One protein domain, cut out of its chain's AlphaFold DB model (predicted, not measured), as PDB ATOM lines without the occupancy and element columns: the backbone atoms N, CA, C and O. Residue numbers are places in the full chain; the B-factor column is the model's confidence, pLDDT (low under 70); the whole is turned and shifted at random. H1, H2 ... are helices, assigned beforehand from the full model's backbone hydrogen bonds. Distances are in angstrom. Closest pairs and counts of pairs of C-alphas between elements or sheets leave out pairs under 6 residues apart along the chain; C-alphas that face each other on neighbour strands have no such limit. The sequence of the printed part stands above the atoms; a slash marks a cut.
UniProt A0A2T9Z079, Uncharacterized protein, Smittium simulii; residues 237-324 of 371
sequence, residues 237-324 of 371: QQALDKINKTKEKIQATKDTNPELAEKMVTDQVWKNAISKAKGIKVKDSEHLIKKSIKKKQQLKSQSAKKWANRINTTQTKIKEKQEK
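This is residues 237 to 324 of the 371 residues of an uncharacterized protein of Smittium simulii (UniProt A0A2T9Z079). A long single helix, H3, sticks out as an arm from a small triangular head, in which H1 and H2 meet near their link as an open V and residues 278 to 285 lead back from the far end of H2 to the beginning of H1. The arm makes most of the length. The printed part has 88 residues with three named helices, in the order H1, H2, H3, and no named strand; the class is all helix. It is extended, with a radius of gyration of the C-alphas of 24.1 A and spans of 80 by 33 by 14 A.

H1, residues 237 to 256, and H2, residues 258 to 277, form a helical hairpin, two touching helices that run opposite ways. Their tilt of 33 degrees is shallow, only just short of steep. They touch through residues 250 to 254 of H1 and 260 to 265 of H2 alone; the closest C-alphas, those of Lys 254 and Ala 261, are 5.1 A apart. H3, residues 286 to 324, touches H1 with residues 286 to 293 alone, and H1 touches H3 with residues 237 to 243 alone. The closest C-alphas there, those of Leu 240 and Glu 286, are 6.3 A apart. H1 and H3 run opposite ways at a shallow tilt of 33 degrees, only just short of steep. H2 and H3 are apart. In H1, H2 and H3 every O i to N i+4 pair is within hydrogen-bond range.

H1 begins with C-alpha 237 at (177.698, 176.238, 203.508) and is 28.7 A long from first to last C-alpha. H2 is also 28.7 A long, and its C-alpha 277 is at (170.049, 197.389, 191.102). H3 measures 56.8 A and ends with C-alpha 324 at (157.690, 129.754, 203.656).

The two C-alphas farthest apart, those of Glu 259 and Lys 324, are 80.2 A apart. Residues 274 to 279 and 294 to 324 stand free. The link from H1 to H2 is tight, and that from H2 to H3 is short, with 8 residues. The printed part has no cut, and no printed residue is under 70 in pLDDT.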
ATOM      1  N   GLN A 237     176.644 176.248 202.482       93.38
ATOM      2  CA  GLN A 237     177.698 176.238 203.508       93.38
ATOM      3  C   GLN A 237     178.785 177.266 203.186       93.38
ATOM      4  O   GLN A 237     178.989 178.183 203.959       93.38
ATOM      5  N   GLN A 238     179.348 177.220 201.975       93.12
ATOM      6  CA  GLN A 238     180.333 178.207 201.517       93.12
ATOM      7  C   GLN A 238     179.807 179.651 201.577       93.12
ATOM      8  O   GLN A 238     180.578 180.577 201.797       93.12
ATOM      9  N   ALA A 239     178.509 179.866 201.345       92.75
ATOM     10  CA  ALA A 239     177.888 181.181 201.503       92.75
ATOM     11  C   ALA A 239     177.827 181.617 202.978       92.75
ATOM     12  O   ALA A 239     178.101 182.775 203.272       92.75
ATOM     13  N   LEU A 240     177.520 180.694 203.898       94.88
ATOM     14  CA  LEU A 240     177.557 180.950 205.338       94.88
ATOM     15  C   LEU A 240     178.983 181.260 205.813       94.88
ATOM     16  O   LEU A 240     179.184 182.245 206.513       94.88
ATOM     17  N   ASP A 241     179.967 180.484 205.360       94.62
ATOM     18  CA  ASP A 241     181.374 180.679 205.719       94.62
ATOM     19  C   ASP A 241     181.891 182.034 205.231       94.62
ATOM     20  O   ASP A 241     182.651 182.701 205.924       94.62
ATOM     21  N   LYS A 242     181.459 182.476 204.042       93.19
ATOM     22  CA  LYS A 242     181.778 183.818 203.538       93.19
ATOM     23  C   LYS A 242     181.205 184.907 204.438       93.19
ATOM     24  O   LYS A 242     181.939 185.834 204.751       93.19
ATOM     25  N   ILE A 243     179.948 184.777 204.866       93.69
ATOM     26  CA  ILE A 243     179.305 185.741 205.774       93.69
ATOM     27  C   ILE A 243     180.041 185.791 207.116       93.69
ATOM     28  O   ILE A 243     180.323 186.878 207.615       93.69
ATOM     29  N   ASN A 244     180.393 184.634 207.678       94.62
ATOM     30  CA  ASN A 244     181.126 184.568 208.941       94.62
ATOM     31  C   ASN A 244     182.505 185.222 208.808       94.62
ATOM     32  O   ASN A 244     182.815 186.128 209.568       94.62
ATOM     33  N   LYS A 245     183.260 184.893 207.754       95.69
ATOM     34  CA  LYS A 245     184.560 185.523 207.476       95.69
ATOM     35  C   LYS A 245     184.456 187.032 207.269       95.69
ATOM     36  O   LYS A 245     185.348 187.763 207.676       95.69
ATOM     37  N   THR A 246     183.404 187.527 206.612       93.56
ATOM     38  CA  THR A 246     183.208 188.979 206.472       93.56
ATOM     39  C   THR A 246     182.896 189.641 207.807       93.56
ATOM     40  O   THR A 246     183.391 190.736 208.048       93.56
ATOM     41  N   LYS A 247     182.129 188.977 208.679       94.06
ATOM     42  CA  LYS A 247     181.832 189.470 210.028       94.06
ATOM     43  C   LYS A 247     183.074 189.487 210.910       94.06
ATOM     44  O   LYS A 247     183.341 190.508 211.519       94.06
ATOM     45  N   GLU A 248     183.850 188.405 210.908       95.81
ATOM     46  CA  GLU A 248     185.125 188.304 211.628       95.81
ATOM     47  C   GLU A 248     186.099 189.398 211.186       95.81
ATOM     48  O   GLU A 248     186.705 190.053 212.022       95.81
ATOM     49  N   LYS A 249     186.196 189.663 209.874       95.50
ATOM     50  CA  LYS A 249     187.018 190.762 209.351       95.50
ATOM     51  C   LYS A 249     186.543 192.129 209.832       95.50
ATOM     52  O   LYS A 249     187.365 192.911 210.282       95.50
ATOM     53  N   ILE A 250     185.241 192.409 209.752       94.56
ATOM     54  CA  ILE A 250     184.683 193.678 210.247       94.56
ATOM     55  C   ILE A 250     184.935 193.821 211.749       94.56
ATOM     56  O   ILE A 250     185.263 194.910 212.199       94.56
ATOM     57  N   GLN A 251     184.804 192.737 212.514       94.31
ATOM     58  CA  GLN A 251     185.023 192.745 213.956       94.31
ATOM     59  C   GLN A 251     186.497 192.987 214.306       94.31
ATOM     60  O   GLN A 251     186.781 193.907 215.056       94.31
ATOM     61  N   ALA A 252     187.429 192.275 213.669       95.19
ATOM     62  CA  ALA A 252     188.863 192.505 213.857       95.19
ATOM     63  C   ALA A 252     189.290 193.930 213.453       95.19
ATOM     64  O   ALA A 252     190.119 194.554 214.115       95.19
ATOM     65  N   THR A 253     188.712 194.478 212.376       93.75
ATOM     66  CA  THR A 253     188.932 195.884 212.011       93.75
ATOM     67  C   THR A 253     188.298 196.830 213.021       93.75
ATOM     68  O   THR A 253     188.901 197.842 213.330       93.75
ATOM     69  N   LYS A 254     187.134 196.511 213.593       93.25
ATOM     70  CA  LYS A 254     186.492 197.342 214.620       93.25
ATOM     71  C   LYS A 254     187.341 197.454 215.889       93.25
ATOM     72  O   LYS A 254     187.403 198.536 216.461       93.25
ATOM     73  N   ASP A 255     188.001 196.368 216.283       92.12
ATOM     74  CA  ASP A 255     188.861 196.322 217.471       92.12
ATOM     75  C   ASP A 255     190.162 197.132 217.287       92.12
ATOM     76  O   ASP A 255     190.746 197.593 218.261       92.12
ATOM     77  N   THR A 256     190.610 197.329 216.041       94.06
ATOM     78  CA  THR A 256     191.844 198.069 215.707       94.06
ATOM     79  C   THR A 256     191.578 199.510 215.270       94.06
ATOM     80  O   THR A 256     192.284 200.424 215.689       94.06
ATOM     81  N   ASN A 257     190.572 199.726 214.421       94.00
ATOM     82  CA  ASN A 257     190.139 201.026 213.925       94.00
ATOM     83  C   ASN A 257     188.614 201.038 213.643       94.00
ATOM     84  O   ASN A 257     188.163 200.535 212.603       94.00
ATOM     85  N   PRO A 258     187.805 201.660 214.521       93.44
ATOM     86  CA  PRO A 258     186.351 201.671 214.381       93.44
ATOM     87  C   PRO A 258     185.859 202.444 213.146       93.44
ATOM     88  O   PRO A 258     184.916 201.998 212.493       93.44
ATOM     89  N   GLU A 259     186.516 203.542 212.762       94.31
ATOM     90  CA  GLU A 259     186.102 204.370 211.617       94.31
ATOM     91  C   GLU A 259     186.270 203.612 210.291       94.31
ATOM     92  O   GLU A 259     185.407 203.643 209.406       94.31
ATOM     93  N   LEU A 260     187.365 202.856 210.160       94.00
ATOM     94  CA  LEU A 260     187.590 202.003 208.994       94.00
ATOM     95  C   LEU A 260     186.550 200.876 208.917       94.00
ATOM     96  O   LEU A 260     186.080 200.547 207.826       94.00
ATOM     97  N   ALA A 261     186.152 200.304 210.056       93.94
ATOM     98  CA  ALA A 261     185.122 199.270 210.100       93.94
ATOM     99  C   ALA A 261     183.754 199.801 209.634       93.94
ATOM    100  O   ALA A 261     183.064 199.123 208.867       93.94
ATOM    101  N   GLU A 262     183.379 201.022 210.020       94.50
ATOM    102  CA  GLU A 262     182.155 201.673 209.536       94.50
ATOM    103  C   GLU A 262     182.198 201.928 208.024       94.50
ATOM    104  O   GLU A 262     181.234 201.619 207.311       94.50
ATOM    105  N   LYS A 263     183.344 202.375 207.498       95.38
ATOM    106  CA  LYS A 263     183.569 202.491 206.046       95.38
ATOM    107  C   LYS A 263     183.425 201.138 205.342       95.38
ATOM    108  O   LYS A 263     182.757 201.046 204.319       95.38
ATOM    109  N   MET A 264     183.953 200.050 205.908       93.69
ATOM    110  CA  MET A 264     183.792 198.703 205.337       93.69
ATOM    111  C   MET A 264     182.334 198.225 205.325       93.69
ATOM    112  O   MET A 264     181.906 197.579 204.362       93.69
ATOM    113  N   VAL A 265     181.568 198.514 206.381       94.56
ATOM    114  CA  VAL A 265     180.142 198.162 206.462       94.56
ATOM    115  C   VAL A 265     179.339 198.952 205.432       94.56
ATOM    116  O   VAL A 265     178.569 198.357 204.674       94.56
ATOM    117  N   THR A 266     179.539 200.269 205.357       96.19
ATOM    118  CA  THR A 266     178.854 201.136 204.384       96.19
ATOM    119  C   THR A 266     179.185 200.727 202.949       96.19
ATOM    120  O   THR A 266     178.270 200.533 202.144       96.19
ATOM    121  N   ASP A 267     180.452 200.444 202.648       96.06
ATOM    122  CA  ASP A 267     180.899 199.880 201.372       96.06
ATOM    123  C   ASP A 267     180.156 198.596 200.993       96.06
ATOM    124  O   ASP A 267     179.747 198.415 199.843       96.06
ATOM    125  N   GLN A 268     179.998 197.666 201.940       94.44
ATOM    126  CA  GLN A 268     179.278 196.414 201.700       94.44
ATOM    127  C   GLN A 268     177.799 196.668 201.408       94.44
ATOM    128  O   GLN A 268     177.239 196.046 200.499       94.44
ATOM    129  N   VAL A 269     177.168 197.590 202.138       95.00
ATOM    130  CA  VAL A 269     175.770 197.982 201.912       95.00
ATOM    131  C   VAL A 269     175.602 198.574 200.513       95.00
ATOM    132  O   VAL A 269     174.725 198.120 199.769       95.00
ATOM    133  N   TRP A 270     176.480 199.490 200.103       96.75
ATOM    134  CA  TRP A 270     176.457 200.096 198.769       96.75
ATOM    135  C   TRP A 270     176.730 199.083 197.656       96.75
ATOM    136  O   TRP A 270     175.961 198.999 196.697       96.75
ATOM    137  N   LYS A 271     177.752 198.229 197.796       95.94
ATOM    138  CA  LYS A 271     178.043 197.144 196.836       95.94
ATOM    139  C   LYS A 271     176.848 196.199 196.677       95.94
ATOM    140  O   LYS A 271     176.530 195.774 195.559       95.94
ATOM    141  N   ASN A 272     176.145 195.908 197.771       95.00
ATOM    142  CA  ASN A 272     174.935 195.095 197.759       95.00
ATOM    143  C   ASN A 272     173.753 195.810 197.094       95.00
ATOM    144  O   ASN A 272     173.031 195.177 196.321       95.00
ATOM    145  N   ALA A 273     173.561 197.106 197.350       96.38
ATOM    146  CA  ALA A 273     172.535 197.919 196.698       96.38
ATOM    147  C   ALA A 273     172.764 197.995 195.181       96.38
ATOM    148  O   ALA A 273     171.860 197.675 194.408       96.38
ATOM    149  N   ILE A 274     173.998 198.274 194.750       97.62
ATOM    150  CA  ILE A 274     174.396 198.307 193.335       97.62
ATOM    151  C   ILE A 274     174.181 196.939 192.680       97.62
ATOM    152  O   ILE A 274     173.648 196.850 191.576       97.62
ATOM    153  N   SER A 275     174.556 195.846 193.348       96.00
ATOM    154  CA  SER A 275     174.355 194.491 192.813       96.00
ATOM    155  C   SER A 275     172.873 194.153 192.640       96.00
ATOM    156  O   SER A 275     172.494 193.555 191.631       96.00
ATOM    157  N   LYS A 276     172.024 194.560 193.590       95.88
ATOM    158  CA  LYS A 276     170.567 194.402 193.485       95.88
ATOM    159  C   LYS A 276     169.987 195.257 192.355       95.88
ATOM    160  O   LYS A 276     169.174 194.735 191.598       95.88
ATOM    161  N   ALA A 277     170.444 196.502 192.199       97.38
ATOM    162  CA  ALA A 277     170.049 197.389 191.102       97.38
ATOM    163  C   ALA A 277     170.454 196.825 189.728       97.38
ATOM    164  O   ALA A 277     169.668 196.854 188.790       97.38
ATOM    165  N   LYS A 278     171.625 196.179 189.640       96.75
ATOM    166  CA  LYS A 278     172.072 195.399 188.466       96.75
ATOM    167  C   LYS A 278     171.245 194.122 188.213       96.75
ATOM    168  O   LYS A 278     171.551 193.370 187.292       96.75
ATOM    169  N   GLY A 279     170.244 193.818 189.043       95.75
ATOM    170  CA  GLY A 279     169.391 192.630 188.924       95.75
ATOM    171  C   GLY A 279     169.992 191.341 189.502       95.75
ATOM    172  O   GLY A 279     169.419 190.255 189.346       95.75
ATOM    173  N   ILE A 280     171.134 191.411 190.194       92.31
ATOM    174  CA  ILE A 280     171.768 190.241 190.812       92.31
ATOM    175  C   ILE A 280     171.046 189.905 192.123       92.31
ATOM    176  O   ILE A 280     170.958 190.706 193.050       92.31
ATOM    177  N   LYS A 281     170.560 188.663 192.235       93.06
ATOM    178  CA  LYS A 281     169.908 188.152 193.454       93.06
ATOM    179  C   LYS A 281     170.937 187.862 194.551       93.06
ATOM    180  O   LYS A 281     171.443 186.741 194.644       93.06
ATOM    181  N   VAL A 282     171.209 188.861 195.384       91.75
ATOM    182  CA  VAL A 282     172.097 188.784 196.554       91.75
ATOM    183  C   VAL A 282     171.463 187.924 197.663       91.75
ATOM    184  O   VAL A 282     170.280 188.079 197.970       91.75
ATOM    185  N   LYS A 283     172.214 186.979 198.248       89.56
ATOM    186  CA  LYS A 283     171.717 186.000 199.240       89.56
ATOM    187  C   LYS A 283     172.589 186.004 200.495       89.56
ATOM    188  O   LYS A 283     173.172 184.979 200.831       89.56
ATOM    189  N   ASP A 284     172.625 187.125 201.199       88.38
ATOM    190  CA  ASP A 284     173.626 187.346 202.256       88.38
ATOM    191  C   ASP A 284     173.050 187.229 203.678       88.38
ATOM    192  O   ASP A 284     173.738 187.405 204.676       88.38
ATOM    193  N   SER A 285     171.766 186.894 203.802       92.06
ATOM    194  CA  SER A 285     171.109 186.723 205.099       92.06
ATOM    195  C   SER A 285     171.510 185.397 205.760       92.06
ATOM    196  O   SER A 285     171.057 184.321 205.343       92.06
ATOM    197  N   GLU A 286     172.287 185.477 206.839       93.56
ATOM    198  CA  GLU A 286     172.782 184.328 207.609       93.56
ATOM    199  C   GLU A 286     171.653 183.375 208.046       93.56
ATOM    200  O   GLU A 286     171.695 182.165 207.807       93.56
ATOM    201  N   HIS A 287     170.587 183.932 208.625       95.25
ATOM    202  CA  HIS A 287     169.455 183.165 209.141       95.25
ATOM    203  C   HIS A 287     168.709 182.383 208.044       95.25
ATOM    204  O   HIS A 287     168.351 181.217 208.245       95.25
ATOM    205  N   LEU A 288     168.499 182.969 206.858       95.38
ATOM    206  CA  LEU A 288     167.849 182.252 205.751       95.38
ATOM    207  C   LEU A 288     168.762 181.170 205.167       95.38
ATOM    208  O   LEU A 288     168.271 180.104 204.783       95.38
ATOM    209  N   ILE A 289     170.079 181.398 205.135       94.75
ATOM    210  CA  ILE A 289     171.047 180.382 204.707       94.75
ATOM    211  C   ILE A 289     171.040 179.200 205.680       94.75
ATOM    212  O   ILE A 289     170.875 178.060 205.231       94.75
ATOM    213  N   LYS A 290     171.096 179.449 206.995       96.25
ATOM    214  CA  LYS A 290     170.963 178.418 208.041       96.25
ATOM    215  C   LYS A 290     169.653 177.633 207.897       96.25
ATOM    216  O   LYS A 290     169.668 176.401 207.856       96.25
ATOM    217  N   LYS A 291     168.518 178.316 207.694       96.81
ATOM    218  CA  LYS A 291     167.218 177.671 207.406       96.81
ATOM    219  C   LYS A 291     167.255 176.807 206.143       96.81
ATOM    220  O   LYS A 291     166.704 175.705 206.129       96.81
ATOM    221  N   SER A 292     167.910 177.278 205.083       96.06
ATOM    222  CA  SER A 292     168.059 176.531 203.830       96.06
ATOM    223  C   SER A 292     168.895 175.262 204.020       96.06
ATOM    224  O   SER A 292     168.527 174.204 203.504       96.06
ATOM    225  N   ILE A 293     169.985 175.340 204.793       96.25
ATOM    226  CA  ILE A 293     170.813 174.184 205.169       96.25
ATOM    227  C   ILE A 293     169.976 173.177 205.966       96.25
ATOM    228  O   ILE A 293     169.889 172.018 205.559       96.25
ATOM    229  N   LYS A 294     169.267 173.622 207.012       97.56
ATOM    230  CA  LYS A 294     168.401 172.760 207.835       97.56
ATOM    231  C   LYS A 294     167.317 172.068 207.004       97.56
ATOM    232  O   LYS A 294     167.103 170.866 207.134       97.56
ATOM    233  N   LYS A 295     166.674 172.791 206.080       97.69
ATOM    234  CA  LYS A 295     165.669 172.217 205.167       97.69
ATOM    235  C   LYS A 295     166.273 171.147 204.254       97.69
ATOM    236  O   LYS A 295     165.663 170.097 204.056       97.69
ATOM    237  N   LYS A 296     167.478 171.379 203.720       96.44
ATOM    238  CA  LYS A 296     168.205 170.380 202.919       96.44
ATOM    239  C   LYS A 296     168.555 169.144 203.749       96.44
ATOM    240  O   LYS A 296     168.311 168.034 203.285       96.44
ATOM    241  N   GLN A 297     169.058 169.321 204.969       97.56
ATOM    242  CA  GLN A 297     169.358 168.216 205.886       97.56
ATOM    243  C   GLN A 297     168.101 167.405 206.227       97.56
ATOM    244  O   GLN A 297     168.117 166.181 206.123       97.56
ATOM    245  N   GLN A 298     166.982 168.066 206.533       98.00
ATOM    246  CA  GLN A 298     165.710 167.396 206.815       98.00
ATOM    247  C   GLN A 298     165.213 166.579 205.614       98.00
ATOM    248  O   GLN A 298     164.809 165.429 205.780       98.00
ATOM    249  N   LEU A 299     165.287 167.130 204.398       98.00
ATOM    250  CA  LEU A 299     164.938 166.403 203.172       98.00
ATOM    251  C   LEU A 299     165.819 165.165 202.973       98.00
ATOM    252  O   LEU A 299     165.316 164.098 202.620       98.00
ATOM    253  N   LYS A 300     167.125 165.285 203.231       97.88
ATOM    254  CA  LYS A 300     168.060 164.155 203.150       97.88
ATOM    255  C   LYS A 300     167.763 163.099 204.213       97.88
ATOM    256  O   LYS A 300     167.686 161.929 203.857       97.88
ATOM    257  N   SER A 301     167.486 163.494 205.454       97.94
ATOM    258  CA  SER A 301     167.075 162.578 206.528       97.94
ATOM    259  C   SER A 301     165.780 161.836 206.180       97.94
ATOM    260  O   SER A 301     165.716 160.613 206.284       97.94
ATOM    261  N   GLN A 302     164.762 162.536 205.671       98.19
ATOM    262  CA  GLN A 302     163.523 161.899 205.214       98.19
ATOM    263  C   GLN A 302     163.769 160.920 204.062       98.19
ATOM    264  O   GLN A 302     163.190 159.834 204.041       98.19
ATOM    265  N   SER A 303     164.620 161.289 203.103       98.38
ATOM    266  CA  SER A 303     164.994 160.404 201.999       98.38
ATOM    267  C   SER A 303     165.741 159.166 202.495       98.38
ATOM    268  O   SER A 303     165.437 158.064 202.046       98.38
ATOM    269  N   ALA A 304     166.669 159.331 203.440       98.50
ATOM    270  CA  ALA A 304     167.422 158.240 204.048       98.50
ATOM    271  C   ALA A 304     166.491 157.268 204.789       98.50
ATOM    272  O   ALA A 304     166.520 156.073 204.509       98.50
ATOM    273  N   LYS A 305     165.575 157.777 205.626       98.44
ATOM    274  CA  LYS A 305     164.554 156.961 206.312       98.44
ATOM    275  C   LYS A 305     163.680 156.183 205.329       98.44
ATOM    276  O   LYS A 305     163.459 154.989 205.493       98.44
ATOM    277  N   LYS A 306     163.205 156.838 204.263       98.50
ATOM    278  CA  LYS A 306     162.406 156.176 203.217       98.50
ATOM    279  C   LYS A 306     163.186 155.065 202.519       98.50
ATOM    280  O   LYS A 306     162.601 154.040 202.190       98.50
ATOM    281  N   TRP A 307     164.476 155.269 202.270       98.38
ATOM    282  CA  TRP A 307     165.323 154.264 201.639       98.38
ATOM    283  C   TRP A 307     165.612 153.086 202.576       98.38
ATOM    284  O   TRP A 307     165.413 151.945 202.167       98.38
ATOM    285  N   ALA A 308     165.925 153.347 203.847       98.56
ATOM    286  CA  ALA A 308     166.076 152.313 204.872       98.56
ATOM    287  C   ALA A 308     164.800 151.464 205.018       98.56
ATOM    288  O   ALA A 308     164.853 150.240 204.947       98.56
ATOM    289  N   ASN A 309     163.626 152.102 205.086       98.31
ATOM    290  CA  ASN A 309     162.348 151.388 205.141       98.31
ATOM    291  C   ASN A 309     162.119 150.508 203.904       98.31
ATOM    292  O   ASN A 309     161.584 149.407 204.027       98.31
ATOM    293  N   ARG A 310     162.524 150.964 202.710       98.50
ATOM    294  CA  ARG A 310     162.440 150.152 201.486       98.50
ATOM    295  C   ARG A 310     163.336 148.923 201.581       98.50
ATOM    296  O   ARG A 310     162.854 147.840 201.272       98.50
ATOM    297  N   ILE A 311     164.573 149.078 202.051       98.62
ATOM    298  CA  ILE A 311     165.508 147.962 202.248       98.62
ATOM    299  C   ILE A 311     164.934 146.956 203.243       98.62
ATOM    300  O   ILE A 311     164.794 145.783 202.898       98.62
ATOM    301  N   ASN A 312     164.490 147.412 204.413       98.44
ATOM    302  CA  ASN A 312     163.896 146.546 205.431       98.44
ATOM    303  C   ASN A 312     162.655 145.820 204.890       98.44
ATOM    304  O   ASN A 312     162.502 144.617 205.072       98.44
ATOM    305  N   THR A 313     161.797 146.515 204.138       98.38
ATOM    306  CA  THR A 313     160.624 145.902 203.488       98.38
ATOM    307  C   THR A 313     161.027 144.851 202.448       98.38
ATOM    308  O   THR A 313     160.352 143.839 202.277       98.38
ATOM    309  N   THR A 314     162.111 145.074 201.704       98.50
ATOM    310  CA  THR A 314     162.603 144.074 200.748       98.50
ATOM    311  C   THR A 314     163.215 142.868 201.452       98.50
ATOM    312  O   THR A 314     162.894 141.743 201.081       98.50
ATOM    313  N   GLN A 315     164.021 143.083 202.493       98.44
ATOM    314  CA  GLN A 315     164.649 142.016 203.272       98.44
ATOM    315  C   GLN A 315     163.608 141.162 203.999       98.44
ATOM    316  O   GLN A 315     163.655 139.942 203.900       98.44
ATOM    317  N   THR A 316     162.614 141.782 204.641       98.25
ATOM    318  CA  THR A 316     161.484 141.074 205.274       98.25
ATOM    319  C   THR A 316     160.718 140.225 204.265       98.25
ATOM    320  O   THR A 316     160.541 139.035 204.491       98.25
ATOM    321  N   LYS A 317     160.366 140.763 203.090       98.44
ATOM    322  CA  LYS A 317     159.712 139.980 202.021       98.44
ATOM    323  C   LYS A 317     160.562 138.817 201.510       98.44
ATOM    324  O   LYS A 317     160.009 137.791 201.113       98.44
ATOM    325  N   ILE A 318     161.882 138.986 201.440       98.19
ATOM    326  CA  ILE A 318     162.807 137.908 201.066       98.19
ATOM    327  C   ILE A 318     162.806 136.835 202.160       98.19
ATOM    328  O   ILE A 318     162.574 135.667 201.842       98.19
ATOM    329  N   LYS A 319     162.960 137.235 203.426       98.44
ATOM    330  CA  LYS A 319     162.959 136.351 204.596       98.44
ATOM    331  C   LYS A 319     161.650 135.568 204.715       98.44
ATOM    332  O   LYS A 319     161.681 134.348 204.743       98.44
ATOM    333  N   GLU A 320     160.497 136.227 204.627       98.31
ATOM    334  CA  GLU A 320     159.180 135.570 204.653       98.31
ATOM    335  C   GLU A 320     159.025 134.514 203.546       98.31
ATOM    336  O   GLU A 320     158.397 133.470 203.739       98.31
ATOM    337  N   LYS A 321     159.560 134.775 202.346       98.19
ATOM    338  CA  LYS A 321     159.535 133.797 201.248       98.19
ATOM    339  C   LYS A 321     160.464 132.617 201.524       98.19
ATOM    340  O   LYS A 321     160.103 131.490 201.180       98.19
ATOM    341  N   GLN A 322     161.630 132.867 202.111       98.50
ATOM    342  CA  GLN A 322     162.570 131.825 202.524       98.50
ATOM    343  C   GLN A 322     161.967 130.959 203.637       98.50
ATOM    344  O   GLN A 322     161.868 129.751 203.448       98.50
ATOM    345  N   GLU A 323     161.409 131.552 204.692       98.31
ATOM    346  CA  GLU A 323     160.723 130.843 205.788       98.31
ATOM    347  C   GLU A 323     159.538 130.001 205.281       98.31
ATOM    348  O   GLU A 323     159.348 128.844 205.670       98.31
ATOM    349  N   LYS A 324     158.747 130.529 204.335       97.69
ATOM    350  CA  LYS A 324     157.690 129.754 203.656       97.69
ATOM    351  C   LYS A 324     158.256 128.574 202.868       97.69
ATOM    352  O   LYS A 324     157.637 127.513 202.805       97.69
TER     353      LYS A 324